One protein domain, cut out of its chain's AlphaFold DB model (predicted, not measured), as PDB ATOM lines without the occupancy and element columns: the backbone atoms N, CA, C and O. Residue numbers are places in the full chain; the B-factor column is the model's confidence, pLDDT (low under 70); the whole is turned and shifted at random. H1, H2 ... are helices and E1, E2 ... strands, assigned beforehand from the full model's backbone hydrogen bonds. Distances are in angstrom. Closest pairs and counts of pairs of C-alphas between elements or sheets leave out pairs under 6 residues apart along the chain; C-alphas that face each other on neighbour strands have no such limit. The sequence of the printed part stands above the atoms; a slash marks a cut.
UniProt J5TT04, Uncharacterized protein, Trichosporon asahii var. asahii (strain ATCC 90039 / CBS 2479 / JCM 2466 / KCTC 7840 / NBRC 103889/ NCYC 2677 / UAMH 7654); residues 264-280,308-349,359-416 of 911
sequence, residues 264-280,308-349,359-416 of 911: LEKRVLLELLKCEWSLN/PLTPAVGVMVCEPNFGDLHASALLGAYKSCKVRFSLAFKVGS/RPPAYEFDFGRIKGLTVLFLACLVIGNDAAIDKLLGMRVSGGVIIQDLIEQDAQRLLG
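AT A GLANCE: This is residues 264 to 280, 308 to 349 and 359 to 416 of the 911 residues of an uncharacterized protein of Trichosporon asahii var. asahii (strain ATCC 90039 / CBS 2479 / JCM 2466 / KCTC 7840 / NBRC 103889/ NCYC 2677 / UAMH 7654) (UniProt J5TT04). A twisted sheet of three strands makes one long wall, with a cluster of helices over one of its faces; H3 packs on that face, and H1, H4 and H5 pack on H3. E1 and E2 are the long strands, and at residues 264 to 267 and 344 to 347 they run on past E3 as a two-stranded ribbon. The printed part has 117 residues with three named strands and five named helices, in the order E1 H1 H2 E2 E3 H3 H4 H5; the sheet order is E1, E2, E3, all antiparallel, and the class is mixed, helices and strands. The whole is compact, with a radius of gyration of the C-alphas of 14.0 A, yet elongated in outline, spanning 47 by 28 by 26 A.

IN THESE COORDINATES: Find C-alpha 264 at (140.596, 157.863, 205.550); from there E1, residues 264 to 277, runs 37.5 A and bends by 52 degrees at residue 274. After the first cut, look for H1 at residues 312 to 318 and H2 at residues 324 to 330. E2, residues 334 to 347, is 35.9 A long. Past the second cut, E3 covers residues 363 to 370, 17.9 A. H3, the longest helix by residues, begins at C-alpha 372, (123.838, 133.796, 213.991), and runs 16.4 A to residue 383. H4 follows at residues 386 to 394, 11.9 A long. H5, residues 398 to 408, runs 15.4 A and ends at C-alpha 408, (133.582, 128.549, 204.113).

HOW THE PARTS SIT: Begin with the sheet, where E2 is the inner strand and E1 and E3 are the edge strands. E1 and E2 are antiparallel at 165 degrees; look at N 267 and O 344, 2.8 A apart, and N 338 and O 274, 2.8 A apart, both within hydrogen-bond range. E2 and E3 are antiparallel at 174 degrees, with N 341 and O 365 at 2.9 A. H3 is on one face of this sheet, two layers, a helix over a sheet; its height over the sheet is 7.6 A. It lies over E1 and runs along the strands, at 18 degrees to E1 on the local plane. The closest C-alphas of E1 and H3 are those of Val 268 and Val 382, 5.5 A apart. H3 and H4 form a helical hairpin at a shallow tilt of 24 degrees, opposite ways; H3 touches H4 with residues 377 to 381 alone, closest at the C-alphas of Cys 380 and Ile 389, 6.1 A. H3 touches H5 with residues 373 to 377 alone, about perpendicular at 88 degrees, with the C-alphas of Thr 374 and Ile 402 closest at 4.8 A. H1 touches H3, about perpendicular at 76 degrees, closest at the C-alphas of Gly 314 and Cys 380, 5.7 A. H5 only grazes the sheet, with its residues 401 to 408, and touches H4 only at the corner, where the C-alphas of Leu 393 and Gly 399 are closest at 4.3 A. H2 and H5 only just touch, with 3 pairs of C-alphas within 8 A, the closest being Asp 324 and Ser 398 at 5.8 A. In H1, H2, H3, H4 and H5 every O i to N i+4 pair is within hydrogen-bond range.

THE WHOLE: The two C-alphas farthest apart are those of Asn 280 and Ser 349, 50.4 A. Residues 281 to 307 are not printed, and C-alphas 280 and 308 are 21.1 A apart across that cut; residues 350 to 358 are not printed either, with 11.1 A between C-alphas 349 and 359. Of the links that are printed whole, those from H1 to H2, H2 to E2, E3 to H3, H3 to H4 and H4 to H5 are tight. The mean pLDDT of the printed part is 84.8; look for values under 70 at residues 264 to 266, 278 to 280, 308 to 309, 345 to 349 and 359 to 362.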
ATOM      1  N   LEU A 264     141.427 158.973 206.026       44.81
ATOM      2  CA  LEU A 264     140.596 157.863 205.550       44.81
ATOM      3  C   LEU A 264     139.591 157.492 206.645       44.81
ATOM      4  O   LEU A 264     139.934 156.800 207.601       44.81
ATOM      5  N   GLU A 265     138.348 157.948 206.510       53.66
ATOM      6  CA  GLU A 265     137.259 157.594 207.425       53.66
ATOM      7  C   GLU A 265     136.755 156.183 207.072       53.66
ATOM      8  O   GLU A 265     136.143 155.956 206.024       53.66
ATOM      9  N   LYS A 266     137.053 155.205 207.933       62.09
ATOM     10  CA  LYS A 266     136.634 153.804 207.779       62.09
ATOM     11  C   LYS A 266     135.171 153.659 208.219       62.09
ATOM     12  O   LYS A 266     134.891 153.664 209.412       62.09
ATOM     13  N   ARG A 267     134.250 153.488 207.268       70.25
ATOM     14  CA  ARG A 267     132.850 153.106 207.518       70.25
ATOM     15  C   ARG A 267     132.686 151.601 207.310       70.25
ATOM     16  O   ARG A 267     133.044 151.074 206.256       70.25
ATOM     17  N   VAL A 268     132.130 150.917 208.303       77.06
ATOM     18  CA  VAL A 268     131.754 149.499 208.222       77.06
ATOM     19  C   VAL A 268     130.229 149.424 208.210       77.06
ATOM     20  O   VAL A 268     129.589 150.062 209.042       77.06
ATOM     21  N   LEU A 269     129.645 148.682 207.269       82.19
ATOM     22  CA  LEU A 269     128.200 148.461 207.178       82.19
ATOM     23  C   LEU A 269     127.892 146.962 207.239       82.19
ATOM     24  O   LEU A 269     128.597 146.160 206.625       82.19
ATOM     25  N   LEU A 270     126.813 146.616 207.943       83.38
ATOM     26  CA  LEU A 270     126.288 145.261 208.077       83.38
ATOM     27  C   LEU A 270     124.783 145.266 207.786       83.38
ATOM     28  O   LEU A 270     123.997 145.810 208.555       83.38
ATOM     29  N   GLU A 271     124.388 144.673 206.666       84.00
ATOM     30  CA  GLU A 271     123.012 144.650 206.167       84.00
ATOM     31  C   GLU A 271     122.457 143.219 206.276       84.00
ATOM     32  O   GLU A 271     122.865 142.302 205.558       84.00
ATOM     33  N   LEU A 272     121.541 143.014 207.227       82.56
ATOM     34  CA  LEU A 272     120.951 141.715 207.562       82.56
ATOM     35  C   LEU A 272     119.800 141.364 206.603       82.56
ATOM     36  O   LEU A 272     118.636 141.635 206.882       82.56
ATOM     37  N   LEU A 273     120.130 140.753 205.462       84.56
ATOM     38  CA  LEU A 273     119.179 140.509 204.369       84.56
ATOM     39  C   LEU A 273     118.107 139.454 204.700       84.56
ATOM     40  O   LEU A 273     116.955 139.610 204.303       84.56
ATOM     41  N   LYS A 274     118.482 138.359 205.374       86.56
ATOM     42  CA  LYS A 274     117.561 137.296 205.824       86.56
ATOM     43  C   LYS A 274     118.201 136.489 206.952       86.56
ATOM     44  O   LYS A 274     119.383 136.175 206.858       86.56
ATOM     45  N   CYS A 275     117.423 136.040 207.933       82.44
ATOM     46  CA  CYS A 275     117.811 134.929 208.806       82.44
ATOM     47  C   CYS A 275     116.716 133.860 208.857       82.44
ATOM     48  O   CYS A 275     115.527 134.162 208.901       82.44
ATOM     49  N   GLU A 276     117.134 132.601 208.856       83.44
ATOM     50  CA  GLU A 276     116.302 131.418 209.044       83.44
ATOM     51  C   GLU A 276     116.508 130.950 210.488       83.44
ATOM     52  O   GLU A 276     117.470 130.247 210.822       83.44
ATOM     53  N   TRP A 277     115.621 131.418 211.368       78.44
ATOM     54  CA  TRP A 277     115.525 130.949 212.747       78.44
ATOM     55  C   TRP A 277     115.019 129.509 212.730       78.44
ATOM     56  O   TRP A 277     113.947 129.234 212.192       78.44
ATOM     57  N   SER A 278     115.775 128.578 213.312       68.56
ATOM     58  CA  SER A 278     115.256 127.234 213.524       68.56
ATOM     59  C   SER A 278     114.559 127.157 214.878       68.56
ATOM     60  O   SER A 278     115.218 126.976 215.907       68.56
ATOM     61  N   LEU A 279     113.229 127.235 214.853       56.00
ATOM     62  CA  LEU A 279     112.348 126.744 215.916       56.00
ATOM     63  C   LEU A 279     112.425 125.206 215.968       56.00
ATOM     64  O   LEU A 279     111.480 124.502 215.630       56.00
ATOM     65  N   ASN A 280     113.596 124.679 216.332       48.91
ATOM     66  CA  ASN A 280     113.771 123.255 216.586       48.91
ATOM     67  C   ASN A 280     113.206 122.926 217.966       48.91
ATOM     68  O   ASN A 280     113.886 123.128 218.970       48.91
ATOM     69  N   PRO A 308     118.459 142.360 216.989       65.44
ATOM     70  CA  PRO A 308     118.779 143.788 216.989       65.44
ATOM     71  C   PRO A 308     120.272 144.046 217.253       65.44
ATOM     72  O   PRO A 308     120.740 144.104 218.389       65.44
ATOM     73  N   LEU A 309     121.032 144.230 216.170       69.81
ATOM     74  CA  LEU A 309     122.486 144.440 216.176       69.81
ATOM     75  C   LEU A 309     122.852 145.878 216.596       69.81
ATOM     76  O   LEU A 309     123.225 146.712 215.772       69.81
ATOM     77  N   THR A 310     122.708 146.178 217.888       74.62
ATOM     78  CA  THR A 310     122.947 147.512 218.473       74.62
ATOM     79  C   THR A 310     124.249 147.541 219.293       74.62
ATOM     80  O   THR A 310     124.740 146.476 219.665       74.62
ATOM     81  N   PRO A 311     124.828 148.713 219.633       76.94
ATOM     82  CA  PRO A 311     126.073 148.783 220.414       76.94
ATOM     83  C   PRO A 311     126.036 148.037 221.760       76.94
ATOM     84  O   PRO A 311     127.062 147.511 222.191       76.94
ATOM     85  N   ALA A 312     124.852 147.907 222.374       83.06
ATOM     86  CA  ALA A 312     124.633 147.128 223.598       83.06
ATOM     87  C   ALA A 312     125.028 145.646 223.446       83.06
ATOM     88  O   ALA A 312     125.490 145.036 224.403       83.06
ATOM     89  N   VAL A 313     124.955 145.085 222.233       85.94
ATOM     90  CA  VAL A 313     125.420 143.723 221.919       85.94
ATOM     91  C   VAL A 313     126.930 143.575 222.153       85.94
ATOM     92  O   VAL A 313     127.389 142.509 222.551       85.94
ATOM     93  N   GLY A 314     127.716 144.642 221.969       87.31
ATOM     94  CA  GLY A 314     129.138 144.647 222.312       87.31
ATOM     95  C   GLY A 314     129.382 144.583 223.825       87.31
ATOM     96  O   GLY A 314     130.274 143.862 224.257       87.31
ATOM     97  N   VAL A 315     128.575 145.293 224.620       89.44
ATOM     98  CA  VAL A 315     128.643 145.269 226.095       89.44
ATOM     99  C   VAL A 315     128.214 143.897 226.616       89.44
ATOM    100  O   VAL A 315     128.991 143.246 227.308       89.44
ATOM    101  N   MET A 316     127.057 143.405 226.159       91.81
ATOM    102  CA  MET A 316     126.514 142.069 226.436       91.81
ATOM    103  C   MET A 316     127.547 140.954 226.235       91.81
ATOM    104  O   MET A 316     127.626 140.031 227.035       91.81
ATOM    105  N   VAL A 317     128.351 141.031 225.167       93.44
ATOM    106  CA  VAL A 317     129.412 140.050 224.905       93.44
ATOM    107  C   VAL A 317     130.574 140.191 225.890       93.44
ATOM    108  O   VAL A 317     131.130 139.172 226.304       93.44
ATOM    109  N   CYS A 318     130.955 141.413 226.278       93.31
ATOM    110  CA  CYS A 318     132.032 141.654 227.241       93.31
ATOM    111  C   CYS A 318     131.710 141.118 228.645       93.31
ATOM    112  O   CYS A 318     132.598 140.506 229.242       93.31
ATOM    113  N   GLU A 319     130.466 141.269 229.121       92.88
ATOM    114  CA  GLU A 319     129.993 140.856 230.459       92.88
ATOM    115  C   GLU A 319     130.566 139.492 230.899       92.88
ATOM    116  O   GLU A 319     130.387 138.517 230.164       92.88
ATOM    117  N   PRO A 320     131.263 139.361 232.050       90.56
ATOM    118  CA  PRO A 320     132.070 138.174 232.373       90.56
ATOM    119  C   PRO A 320     131.344 136.831 232.209       90.56
ATOM    120  O   PRO A 320     131.909 135.894 231.645       90.56
ATOM    121  N   ASN A 321     130.068 136.774 232.600       91.88
ATOM    122  CA  ASN A 321     129.222 135.578 232.528       91.88
ATOM    123  C   ASN A 321     128.803 135.193 231.094       91.88
ATOM    124  O   ASN A 321     128.340 134.075 230.862       91.88
ATOM    125  N   PHE A 322     128.951 136.078 230.105       92.94
ATOM    126  CA  PHE A 322     128.620 135.784 228.711       92.94
ATOM    127  C   PHE A 322     129.621 134.788 228.104       92.94
ATOM    128  O   PHE A 322     130.792 135.110 227.883       92.94
ATOM    129  N   GLY A 323     129.151 133.572 227.818       92.88
ATOM    130  CA  GLY A 323     129.971 132.438 227.386       92.88
ATOM    131  C   GLY A 323     129.333 131.612 226.269       92.88
ATOM    132  O   GLY A 323     128.280 131.962 225.736       92.88
ATOM    133  N   ASP A 324     129.958 130.475 225.947       92.25
ATOM    134  CA  ASP A 324     129.565 129.592 224.837       92.25
ATOM    135  C   ASP A 324     128.085 129.173 224.860       92.25
ATOM    136  O   ASP A 324     127.431 129.139 223.814       92.25
ATOM    137  N   LEU A 325     127.536 128.893 226.048       91.00
ATOM    138  CA  LEU A 325     126.126 128.534 226.226       91.00
ATOM    139  C   LEU A 325     125.194 129.713 225.907       91.00
ATOM    140  O   LEU A 325     124.211 129.537 225.192       91.00
ATOM    141  N   HIS A 326     125.526 130.917 226.380       90.44
ATOM    142  CA  HIS A 326     124.708 132.122 226.208       90.44
ATOM    143  C   HIS A 326     124.712 132.593 224.750       90.44
ATOM    144  O   HIS A 326     123.646 132.794 224.164       90.44
ATOM    145  N   ALA A 327     125.882 132.629 224.107       90.44
ATOM    146  CA  ALA A 327     125.995 132.899 222.676       90.44
ATOM    147  C   ALA A 327     125.193 131.878 221.835       90.44
ATOM    148  O   ALA A 327     124.448 132.256 220.922       90.44
ATOM    149  N   SER A 328     125.291 130.586 222.173       88.56
ATOM    150  CA  SER A 328     124.578 129.506 221.475       88.56
ATOM    151  C   SER A 328     123.060 129.535 221.685       88.56
ATOM    152  O   SER A 328     122.319 129.211 220.756       88.56
ATOM    153  N   ALA A 329     122.585 129.937 222.867       85.00
ATOM    154  CA  ALA A 329     121.162 130.080 223.164       85.00
ATOM    155  C   ALA A 329     120.540 131.272 222.416       85.00
ATOM    156  O   ALA A 329     119.515 131.117 221.757       85.00
ATOM    157  N   LEU A 330     121.188 132.441 222.475       83.00
ATOM    158  CA  LEU A 330     120.657 133.692 221.924       83.00
ATOM    159  C   LEU A 330     120.732 133.742 220.394       83.00
ATOM    160  O   LEU A 330     119.763 134.111 219.737       83.00
ATOM    161  N   LEU A 331     121.887 133.383 219.815       83.50
ATOM    162  CA  LEU A 331     122.154 133.572 218.381       83.50
ATOM    163  C   LEU A 331     122.590 132.293 217.652       83.50
ATOM    164  O   LEU A 331     122.472 132.221 216.428       83.50
ATOM    165  N   GLY A 332     122.965 131.230 218.368       78.62
ATOM    166  CA  GLY A 332     123.102 129.884 217.789       78.62
ATOM    167  C   GLY A 332     121.778 129.266 217.299       78.62
ATOM    168  O   GLY A 332     121.800 128.281 216.563       78.62
ATOM    169  N   ALA A 333     120.625 129.853 217.644       80.69
ATOM    170  CA  ALA A 333     119.311 129.451 217.131       80.69
ATOM    171  C   ALA A 333     119.081 129.800 215.641       80.69
ATOM    172  O   ALA A 333     118.226 129.200 214.982       80.69
ATOM    173  N   TYR A 334     119.855 130.737 215.079       86.69
ATOM    174  CA  TYR A 334     119.819 131.069 213.654       86.69
ATOM    175  C   TYR A 334     120.811 130.189 212.884       86.69
ATOM    176  O   TYR A 334     122.016 130.455 212.867       86.69
ATOM    177  N   LYS A 335     120.306 129.130 212.238       87.75
ATOM    178  CA  LYS A 335     121.133 128.155 211.498       87.75
ATOM    179  C   LYS A 335     121.691 128.694 210.179       87.75
ATOM    180  O   LYS A 335     122.712 128.197 209.715       87.75
ATOM    181  N   SER A 336     120.997 129.643 209.552       90.88
ATOM    182  CA  SER A 336     121.287 130.111 208.193       90.88
ATOM    183  C   SER A 336     120.849 131.567 208.030       90.88
ATOM    184  O   SER A 336     119.663 131.878 208.004       90.88
ATOM    185  N   CYS A 337     121.809 132.477 207.924       90.69
ATOM    186  CA  CYS A 337     121.596 133.891 207.643       90.69
ATOM    187  C   CYS A 337     122.290 134.292 206.337       90.69
ATOM    188  O   CYS A 337     123.353 133.777 205.977       90.69
ATOM    189  N   LYS A 338     121.682 135.241 205.629       92.31
ATOM    190  CA  LYS A 338     122.256 135.962 204.496       92.31
ATOM    191  C   LYS A 338     122.505 137.400 204.935       92.31
ATOM    192  O   LYS A 338     121.579 138.070 205.389       92.31
ATOM    193  N   VAL A 339     123.741 137.865 204.799       90.56
ATOM    194  CA  VAL A 339     124.199 139.155 205.331       90.56
ATOM    195  C   VAL A 339     125.158 139.792 204.340       90.56
ATOM    196  O   VAL A 339     126.011 139.102 203.793       90.56
ATOM    197  N   ARG A 340     125.056 141.099 204.125       90.62
ATOM    198  CA  ARG A 340     126.057 141.861 203.375       90.62
ATOM    199  C   ARG A 340     126.935 142.646 204.338       90.62
ATOM    200  O   ARG A 340     126.424 143.368 205.189       90.62
ATOM    201  N   PHE A 341     128.247 142.505 204.201       88.75
ATOM    202  CA  PHE A 341     129.244 143.289 204.927       88.75
ATOM    203  C   PHE A 341     130.018 144.149 203.931       88.75
ATOM    204  O   PHE A 341     130.679 143.607 203.041       88.75
ATOM    205  N   SER A 342     129.978 145.470 204.089       85.50
ATOM    206  CA  SER A 342     130.639 146.410 203.177       85.50
ATOM    207  C   SER A 342     131.625 147.282 203.960       85.50
ATOM    208  O   SER A 342     131.238 148.024 204.864       85.50
ATOM    209  N   LEU A 343     132.913 147.205 203.609       80.12
ATOM    210  CA  LEU A 343     133.980 148.010 204.205       80.12
ATOM    211  C   LEU A 343     134.346 149.170 203.272       80.12
ATOM    212  O   LEU A 343     135.140 149.029 202.336       80.12
ATOM    213  N   ALA A 344     133.762 150.335 203.542       73.94
ATOM    214  CA  ALA A 344     133.991 151.554 202.786       73.94
ATOM    215  C   ALA A 344     135.057 152.426 203.465       73.94
ATOM    216  O   ALA A 344     134.903 152.856 204.606       73.94
ATOM    217  N   PHE A 345     136.121 152.760 202.738       65.12
ATOM    218  CA  PHE A 345     137.023 153.838 203.138       65.12
ATOM    219  C   PHE A 345     136.553 155.117 202.452       65.12
ATOM    220  O   PHE A 345     136.819 155.333 201.267       65.12
ATOM    221  N   LYS A 346     135.836 155.963 203.195       56.94
ATOM    222  CA  LYS A 346     135.486 157.311 202.754       56.94
ATOM    223  C   LYS A 346     136.782 158.119 202.747       56.94
ATOM    224  O   LYS A 346     137.277 158.564 203.784       56.94
ATOM    225  N   VAL A 347     137.360 158.243 201.556       51.59
ATOM    226  CA  VAL A 347     138.494 159.129 201.295       51.59
ATOM    227  C   VAL A 347     138.061 160.541 201.677       51.59
ATOM    228  O   VAL A 347     137.018 161.000 201.211       51.59
ATOM    229  N   GLY A 348     138.825 161.198 202.554       54.81
ATOM    230  CA  GLY A 348     138.530 162.552 203.008       54.81
ATOM    231  C   GLY A 348     138.314 163.476 201.815       54.81
ATOM    232  O   GLY A 348     139.120 163.494 200.885       54.81
ATOM    233  N   SER A 349     137.197 164.202 201.820       50.38
ATOM    234  CA  SER A 349     136.856 165.092 200.714       50.38
ATOM    235  C   SER A 349     137.918 166.180 200.610       50.38
ATOM    236  O   SER A 349     138.139 166.916 201.574       50.38
ATOM    237  N   ARG A 359     133.929 156.183 196.938       53.59
ATOM    238  CA  ARG A 359     134.718 155.167 196.250       53.59
ATOM    239  C   ARG A 359     134.079 153.810 196.578       53.59
ATOM    240  O   ARG A 359     133.759 153.605 197.752       53.59
ATOM    241  N   PRO A 360     133.866 152.915 195.591       57.25
ATOM    242  CA  PRO A 360     133.263 151.612 195.855       57.25
ATOM    243  C   PRO A 360     133.993 150.918 197.014       57.25
ATOM    244  O   PRO A 360     135.215 151.090 197.134       57.25
ATOM    245  N   PRO A 361     133.263 150.204 197.893       59.59
ATOM    246  CA  PRO A 361     133.827 149.635 199.109       59.59
ATOM    247  C   PRO A 361     135.055 148.791 198.766       59.59
ATOM    248  O   PRO A 361     135.044 148.015 197.813       59.59
ATOM    249  N   ALA A 362     136.136 148.962 199.531       69.19
ATOM    250  CA  ALA A 362     137.394 148.275 199.239       69.19
ATOM    251  C   ALA A 362     137.251 146.753 199.386       69.19
ATOM    252  O   ALA A 362     137.976 146.001 198.736       69.19
ATOM    253  N   TYR A 363     136.297 146.326 200.219       76.38
ATOM    254  CA  TYR A 363     135.843 144.949 200.333       76.38
ATOM    255  C   TYR A 363     134.333 144.931 200.564       76.38
ATOM    256  O   TYR A 363     133.821 145.675 201.400       76.38
ATOM    257  N   GLU A 364     133.639 144.056 199.850       85.31
ATOM    258  CA  GLU A 364     132.219 143.774 200.023       85.31
ATOM    259  C   GLU A 364     132.037 142.255 199.999       85.31
ATOM    260  O   GLU A 364     132.575 141.577 199.122       85.31
ATOM    261  N   PHE A 365     131.341 141.722 201.001       86.31
ATOM    262  CA  PHE A 365     131.126 140.294 201.202       86.31
ATOM    263  C   PHE A 365     129.621 140.029 201.335       86.31
ATOM    264  O   PHE A 365     129.012 140.389 202.345       86.31
ATOM    265  N   ASP A 366     129.029 139.383 200.329       90.25
ATOM    266  CA  ASP A 366     127.676 138.817 200.405       90.25
ATOM    267  C   ASP A 366     127.762 137.420 201.052       90.25
ATOM    268  O   ASP A 366     127.915 136.406 200.370       90.25
ATOM    269  N   PHE A 367     127.671 137.365 202.381       89.88
ATOM    270  CA  PHE A 367     127.604 136.121 203.148       89.88
ATOM    271  C   PHE A 367     126.272 135.398 202.921       89.88
ATOM    272  O   PHE A 367     125.198 136.001 202.997       89.88
ATOM    273  N   GLY A 368     126.318 134.080 202.716       89.44
ATOM    274  CA  GLY A 368     125.138 133.241 202.523       89.44
ATOM    275  C   GLY A 368     125.204 131.935 203.310       89.44
ATOM    276  O   GLY A 368     126.052 131.092 203.032       89.44
ATOM    277  N   ARG A 369     124.237 131.735 204.217       91.62
ATOM    278  CA  ARG A 369     124.110 130.589 205.145       91.62
ATOM    279  C   ARG A 369     125.133 130.576 206.293       91.62
ATOM    280  O   ARG A 369     125.495 129.505 206.769       91.62
ATOM    281  N   ILE A 370     125.569 131.746 206.762       94.12
ATOM    282  CA  ILE A 370     126.331 131.850 208.021       94.12
ATOM    283  C   ILE A 370     125.398 131.701 209.231       94.12
ATOM    284  O   ILE A 370     124.226 132.061 209.145       94.12
ATOM    285  N   LYS A 371     125.886 131.190 210.361       93.69
ATOM    286  CA  LYS A 371     125.087 131.057 211.595       93.69
ATOM    287  C   LYS A 371     125.011 132.390 212.342       93.69
ATOM    288  O   LYS A 371     125.880 133.249 212.182       93.69
ATOM    289  N   GLY A 372     124.018 132.559 213.215       92.06
ATOM    290  CA  GLY A 372     123.838 133.796 213.991       92.06
ATOM    291  C   GLY A 372     125.023 134.158 214.900       92.06
ATOM    292  O   GLY A 372     125.277 135.337 215.115       92.06
ATOM    293  N   LEU A 373     125.821 133.178 215.342       94.00
ATOM    294  CA  LEU A 373     127.107 133.405 216.031       94.00
ATOM    295  C   LEU A 373     128.109 134.199 215.172       94.00
ATOM    296  O   LEU A 373     128.817 135.073 215.665       94.00
ATOM    297  N   THR A 374     128.139 133.934 213.868       95.62
ATOM    298  CA  THR A 374     128.979 134.654 212.904       95.62
ATOM    299  C   THR A 374     128.417 136.052 212.632       95.62
ATOM    300  O   THR A 374     129.181 136.995 212.457       95.62
ATOM    301  N   VAL A 375     127.089 136.223 212.684       93.06
ATOM    302  CA  VAL A 375     126.437 137.547 212.627       93.06
ATOM    303  C   VAL A 375     126.758 138.383 213.874       93.06
ATOM    304  O   VAL A 375     127.067 139.563 213.735       93.06
ATOM    305  N   LEU A 376     126.770 137.775 215.068       92.88
ATOM    306  CA  LEU A 376     127.201 138.406 216.324       92.88
ATOM    307  C   LEU A 376     128.635 138.936 216.216       92.88
ATOM    308  O   LEU A 376     128.883 140.114 216.459       92.88
ATOM    309  N   PHE A 377     129.565 138.086 215.775       95.31
ATOM    310  CA  PHE A 377     130.953 138.478 215.528       95.31
ATOM    311  C   PHE A 377     131.064 139.641 214.528       95.31
ATOM    312  O   PHE A 377     131.769 140.616 214.794       95.31
ATOM    313  N   LEU A 378     130.346 139.579 213.399       93.31
ATOM    314  CA  LEU A 378     130.353 140.655 212.404       93.31
ATOM    315  C   LEU A 378     129.765 141.963 212.960       93.31
ATOM    316  O   LEU A 378     130.245 143.033 212.592       93.31
ATOM    317  N   ALA A 379     128.785 141.904 213.867       90.69
ATOM    318  CA  ALA A 379     128.260 143.079 214.561       90.69
ATOM    319  C   ALA A 379     129.306 143.696 215.505       90.69
ATOM    320  O   ALA A 379     129.554 144.897 215.426       90.69
ATOM    321  N   CYS A 380     129.994 142.893 216.324       92.25
ATOM    322  CA  CYS A 380     131.100 143.371 217.166       92.25
ATOM    323  C   CYS A 380     132.235 144.001 216.330       92.25
ATOM    324  O   CYS A 380     132.765 145.047 216.706       92.25
ATOM    325  N   LEU A 381     132.535 143.433 215.153       91.00
ATOM    326  CA  LEU A 381     133.504 143.954 214.175       91.00
ATOM    327  C   LEU A 381     133.081 145.283 213.517       91.00
ATOM    328  O   LEU A 381     133.939 146.060 213.093       91.00
ATOM    329  N   VAL A 382     131.776 145.559 213.432       88.19
ATOM    330  CA  VAL A 382     131.214 146.838 212.949       88.19
ATOM    331  C   VAL A 382     131.191 147.889 214.058       88.19
ATOM    332  O   VAL A 382     131.502 149.048 213.796       88.19
ATOM    333  N   ILE A 383     130.875 147.478 215.291       87.25
ATOM    334  CA  ILE A 383     130.923 148.323 216.496       87.25
ATOM    335  C   ILE A 383     132.371 148.742 216.813       87.25
ATOM    336  O   ILE A 383     132.591 149.843 217.307       87.25
ATOM    337  N   GLY A 384     133.358 147.891 216.507       86.94
ATOM    338  CA  GLY A 384     134.769 148.139 216.820       86.94
ATOM    339  C   GLY A 384     135.128 147.850 218.280       86.94
ATOM    340  O   GLY A 384     136.022 148.486 218.829       86.94
ATOM    341  N   ASN A 385     134.415 146.920 218.922       90.88
ATOM    342  CA  ASN A 385     134.731 146.464 220.275       90.88
ATOM    343  C   ASN A 385     135.681 145.258 220.197       90.88
ATOM    344  O   ASN A 385     135.237 144.112 220.095       90.88
ATOM    345  N   ASP A 386     136.985 145.536 220.238       91.81
ATOM    346  CA  ASP A 386     138.036 144.518 220.135       91.81
ATOM    347  C   ASP A 386     137.968 143.485 221.277       91.81
ATOM    348  O   ASP A 386     138.104 142.294 221.022       91.81
ATOM    349  N   ALA A 387     137.610 143.883 222.505       93.38
ATOM    350  CA  ALA A 387     137.452 142.949 223.625       93.38
ATOM    351  C   ALA A 387     136.305 141.939 223.404       93.38
ATOM    352  O   ALA A 387     136.445 140.753 223.711       93.38
ATOM    353  N   ALA A 388     135.187 142.377 222.816       94.12
ATOM    354  CA  ALA A 388     134.096 141.485 222.423       94.12
ATOM    355  C   ALA A 388     134.508 140.537 221.280       94.12
ATOM    356  O   ALA A 388     134.141 139.361 221.282       94.12
ATOM    357  N   ILE A 389     135.302 141.031 220.324       94.88
ATOM    358  CA  ILE A 389     135.868 140.244 219.218       94.88
ATOM    359  C   ILE A 389     136.820 139.163 219.746       94.88
ATOM    360  O   ILE A 389     136.646 137.984 219.425       94.88
ATOM    361  N   ASP A 390     137.785 139.543 220.585       95.38
ATOM    362  CA  ASP A 390     138.752 138.638 221.207       95.38
ATOM    363  C   ASP A 390     138.054 137.569 222.045       95.38
ATOM    364  O   ASP A 390     138.387 136.389 221.936       95.38
ATOM    365  N   LYS A 391     137.028 137.945 222.818       95.50
ATOM    366  CA  LYS A 391     136.260 137.002 223.638       95.50
ATOM    367  C   LYS A 391     135.455 136.012 222.792       95.50
ATOM    368  O   LYS A 391     135.546 134.811 223.039       95.50
ATOM    369  N   LEU A 392     134.738 136.461 221.756       95.81
ATOM    370  CA  LEU A 392     134.005 135.568 220.841       95.81
ATOM    371  C   LEU A 392     134.926 134.612 220.073       95.81
ATOM    372  O   LEU A 392     134.540 133.479 219.791       95.81
ATOM    373  N   LEU A 393     136.144 135.044 219.745       96.12
ATOM    374  CA  LEU A 393     137.151 134.200 219.100       96.12
ATOM    375  C   LEU A 393     137.929 133.330 220.105       96.12
ATOM    376  O   LEU A 393     138.438 132.277 219.716       96.12
ATOM    377  N   GLY A 394     137.978 133.706 221.383       93.31
ATOM    378  CA  GLY A 394     138.509 132.900 222.485       93.31
ATOM    379  C   GLY A 394     137.565 131.784 222.949       93.31
ATOM    380  O   GLY A 394     138.037 130.745 223.409       93.31
ATOM    381  N   MET A 395     136.247 131.952 222.777       93.75
ATOM    382  CA  MET A 395     135.245 130.914 223.053       93.75
ATOM    383  C   MET A 395     135.532 129.612 222.287       93.75
ATOM    384  O   MET A 395     135.874 129.625 221.099       93.75
ATOM    385  N   ARG A 396     135.358 128.471 222.964       91.25
ATOM    386  CA  ARG A 396     135.771 127.150 222.470       91.25
ATOM    387  C   ARG A 396     134.852 126.652 221.361       91.25
ATOM    388  O   ARG A 396     135.343 126.228 220.316       91.25
ATOM    389  N   VAL A 397     133.536 126.733 221.560       91.62
ATOM    390  CA  VAL A 397     132.546 126.234 220.588       91.62
ATOM    391  C   VAL A 397     132.183 127.326 219.583       91.62
ATOM    392  O   VAL A 397     132.305 127.140 218.372       91.62
ATOM    393  N   SER A 398     131.795 128.496 220.083       94.00
ATOM    394  CA  SER A 398     131.273 129.624 219.310       94.00
ATOM    395  C   SER A 398     132.347 130.225 218.417       94.00
ATOM    396  O   SER A 398     132.124 130.395 217.218       94.00
ATOM    397  N   GLY A 399     133.552 130.440 218.952       95.31
ATOM    398  CA  GLY A 399     134.708 130.844 218.159       95.31
ATOM    399  C   GLY A 399     135.086 129.795 217.109       95.31
ATOM    400  O   GLY A 399     135.499 130.153 216.001       95.31
ATOM    401  N   GLY A 400     134.928 128.503 217.427       95.31
ATOM    402  CA  GLY A 400     135.061 127.388 216.481       95.31
ATOM    403  C   GLY A 400     134.166 127.580 215.258       95.31
ATOM    404  O   GLY A 400     134.654 127.645 214.127       95.31
ATOM    405  N   VAL A 401     132.870 127.766 215.513       95.12
ATOM    406  CA  VAL A 401     131.840 128.026 214.499       95.12
ATOM    407  C   VAL A 401     132.144 129.285 213.681       95.12
ATOM    408  O   VAL A 401     132.169 129.202 212.454       95.12
ATOM    409  N   ILE A 402     132.425 130.417 214.336       96.69
ATOM    410  CA  ILE A 402     132.677 131.714 213.681       96.69
ATOM    411  C   ILE A 402     133.805 131.605 212.648       96.69
ATOM    412  O   ILE A 402     133.659 132.059 211.513       96.69
ATOM    413  N   ILE A 403     134.930 130.976 213.003       97.25
ATOM    414  CA  ILE A 403     136.068 130.872 212.079       97.25
ATOM    415  C   ILE A 403     135.787 129.879 210.947       97.25
ATOM    416  O   ILE A 403     136.150 130.153 209.803       97.25
ATOM    417  N   GLN A 404     135.131 128.749 211.224       96.19
ATOM    418  CA  GLN A 404     134.782 127.792 210.173       96.19
ATOM    419  C   GLN A 404     133.817 128.412 209.148       96.19
ATOM    420  O   GLN A 404     134.083 128.295 207.951       96.19
ATOM    421  N   ASP A 405     132.785 129.137 209.594       95.88
ATOM    422  CA  ASP A 405     131.880 129.900 208.722       95.88
ATOM    423  C   ASP A 405     132.655 130.912 207.860       95.88
ATOM    424  O   ASP A 405     132.473 130.967 206.646       95.88
ATOM    425  N   LEU A 406     133.565 131.693 208.457       95.56
ATOM    426  CA  LEU A 406     134.352 132.693 207.726       95.56
ATOM    427  C   LEU A 406     135.282 132.074 206.669       95.56
ATOM    428  O   LEU A 406     135.485 132.688 205.622       95.56
ATOM    429  N   ILE A 407     135.822 130.870 206.897       94.69
ATOM    430  CA  ILE A 407     136.626 130.155 205.888       94.69
ATOM    431  C   ILE A 407     135.738 129.545 204.789       94.69
ATOM    432  O   ILE A 407     136.143 129.504 203.629       94.69
ATOM    433  N   GLU A 408     134.533 129.068 205.114       93.38
ATOM    434  CA  GLU A 408     133.582 128.549 204.113       93.38
ATOM    435  C   GLU A 408     133.108 129.630 203.122       93.38
ATOM    436  O   GLU A 408     132.721 129.306 202.001       93.38
ATOM    437  N   GLN A 409     133.191 130.906 203.510       93.56
ATOM    438  CA  GLN A 409     132.723 132.066 202.741       93.56
ATOM    439  C   GLN A 409     133.875 132.874 202.080       93.56
ATOM    440  O   GLN A 409     133.655 133.998 201.639       93.56
ATOM    441  N   ASP A 410     135.111 132.340 202.038       91.62
ATOM    442  CA  ASP A 410     136.373 133.018 201.623       91.62
ATOM    443  C   ASP A 410     136.664 134.360 202.350       91.62
ATOM    444  O   ASP A 410     137.446 135.207 201.900       91.62
ATOM    445  N   ALA A 411     136.040 134.566 203.512       92.00
ATOM    446  CA  ALA A 411     136.078 135.805 204.283       92.00
ATOM    447  C   ALA A 411     137.166 135.822 205.368       92.00
ATOM    448  O   ALA A 411     137.310 136.816 206.084       92.00
ATOM    449  N   GLN A 412     137.998 134.778 205.470       91.56
ATOM    450  CA  GLN A 412     139.087 134.682 206.454       91.56
ATOM    451  C   GLN A 412     140.086 135.856 206.424       91.56
ATOM    452  O   GLN A 412     140.821 136.079 207.384       91.56
ATOM    453  N   ARG A 413     140.085 136.663 205.355       88.62
ATOM    454  CA  ARG A 413     140.837 137.925 205.264       88.62
ATOM    455  C   ARG A 413     140.487 138.919 206.378       88.62
ATOM    456  O   ARG A 413     141.366 139.683 206.760       88.62
ATOM    457  N   LEU A 414     139.265 138.872 206.923       90.44
ATOM    458  CA  LEU A 414     138.844 139.684 208.074       90.44
ATOM    459  C   LEU A 414     139.656 139.372 209.348       90.44
ATOM    460  O   LEU A 414     139.867 140.263 210.161       90.44
ATOM    461  N   LEU A 415     140.154 138.138 209.488       92.75
ATOM    462  CA  LEU A 415     140.937 137.662 210.638       92.75
ATOM    463  C   LEU A 415     142.450 137.568 210.360       92.75
ATOM    464  O   LEU A 415     143.250 137.323 211.263       92.75
ATOM    465  N   GLY A 416     142.876 137.746 209.105       86.25
ATOM    466  CA  GLY A 416     144.250 137.469 208.664       86.25
ATOM    467  C   GLY A 416     145.340 138.356 209.285       86.25
ATOM    468  O   GLY A 416     146.519 138.024 209.164       86.25
TER     469      GLY A 416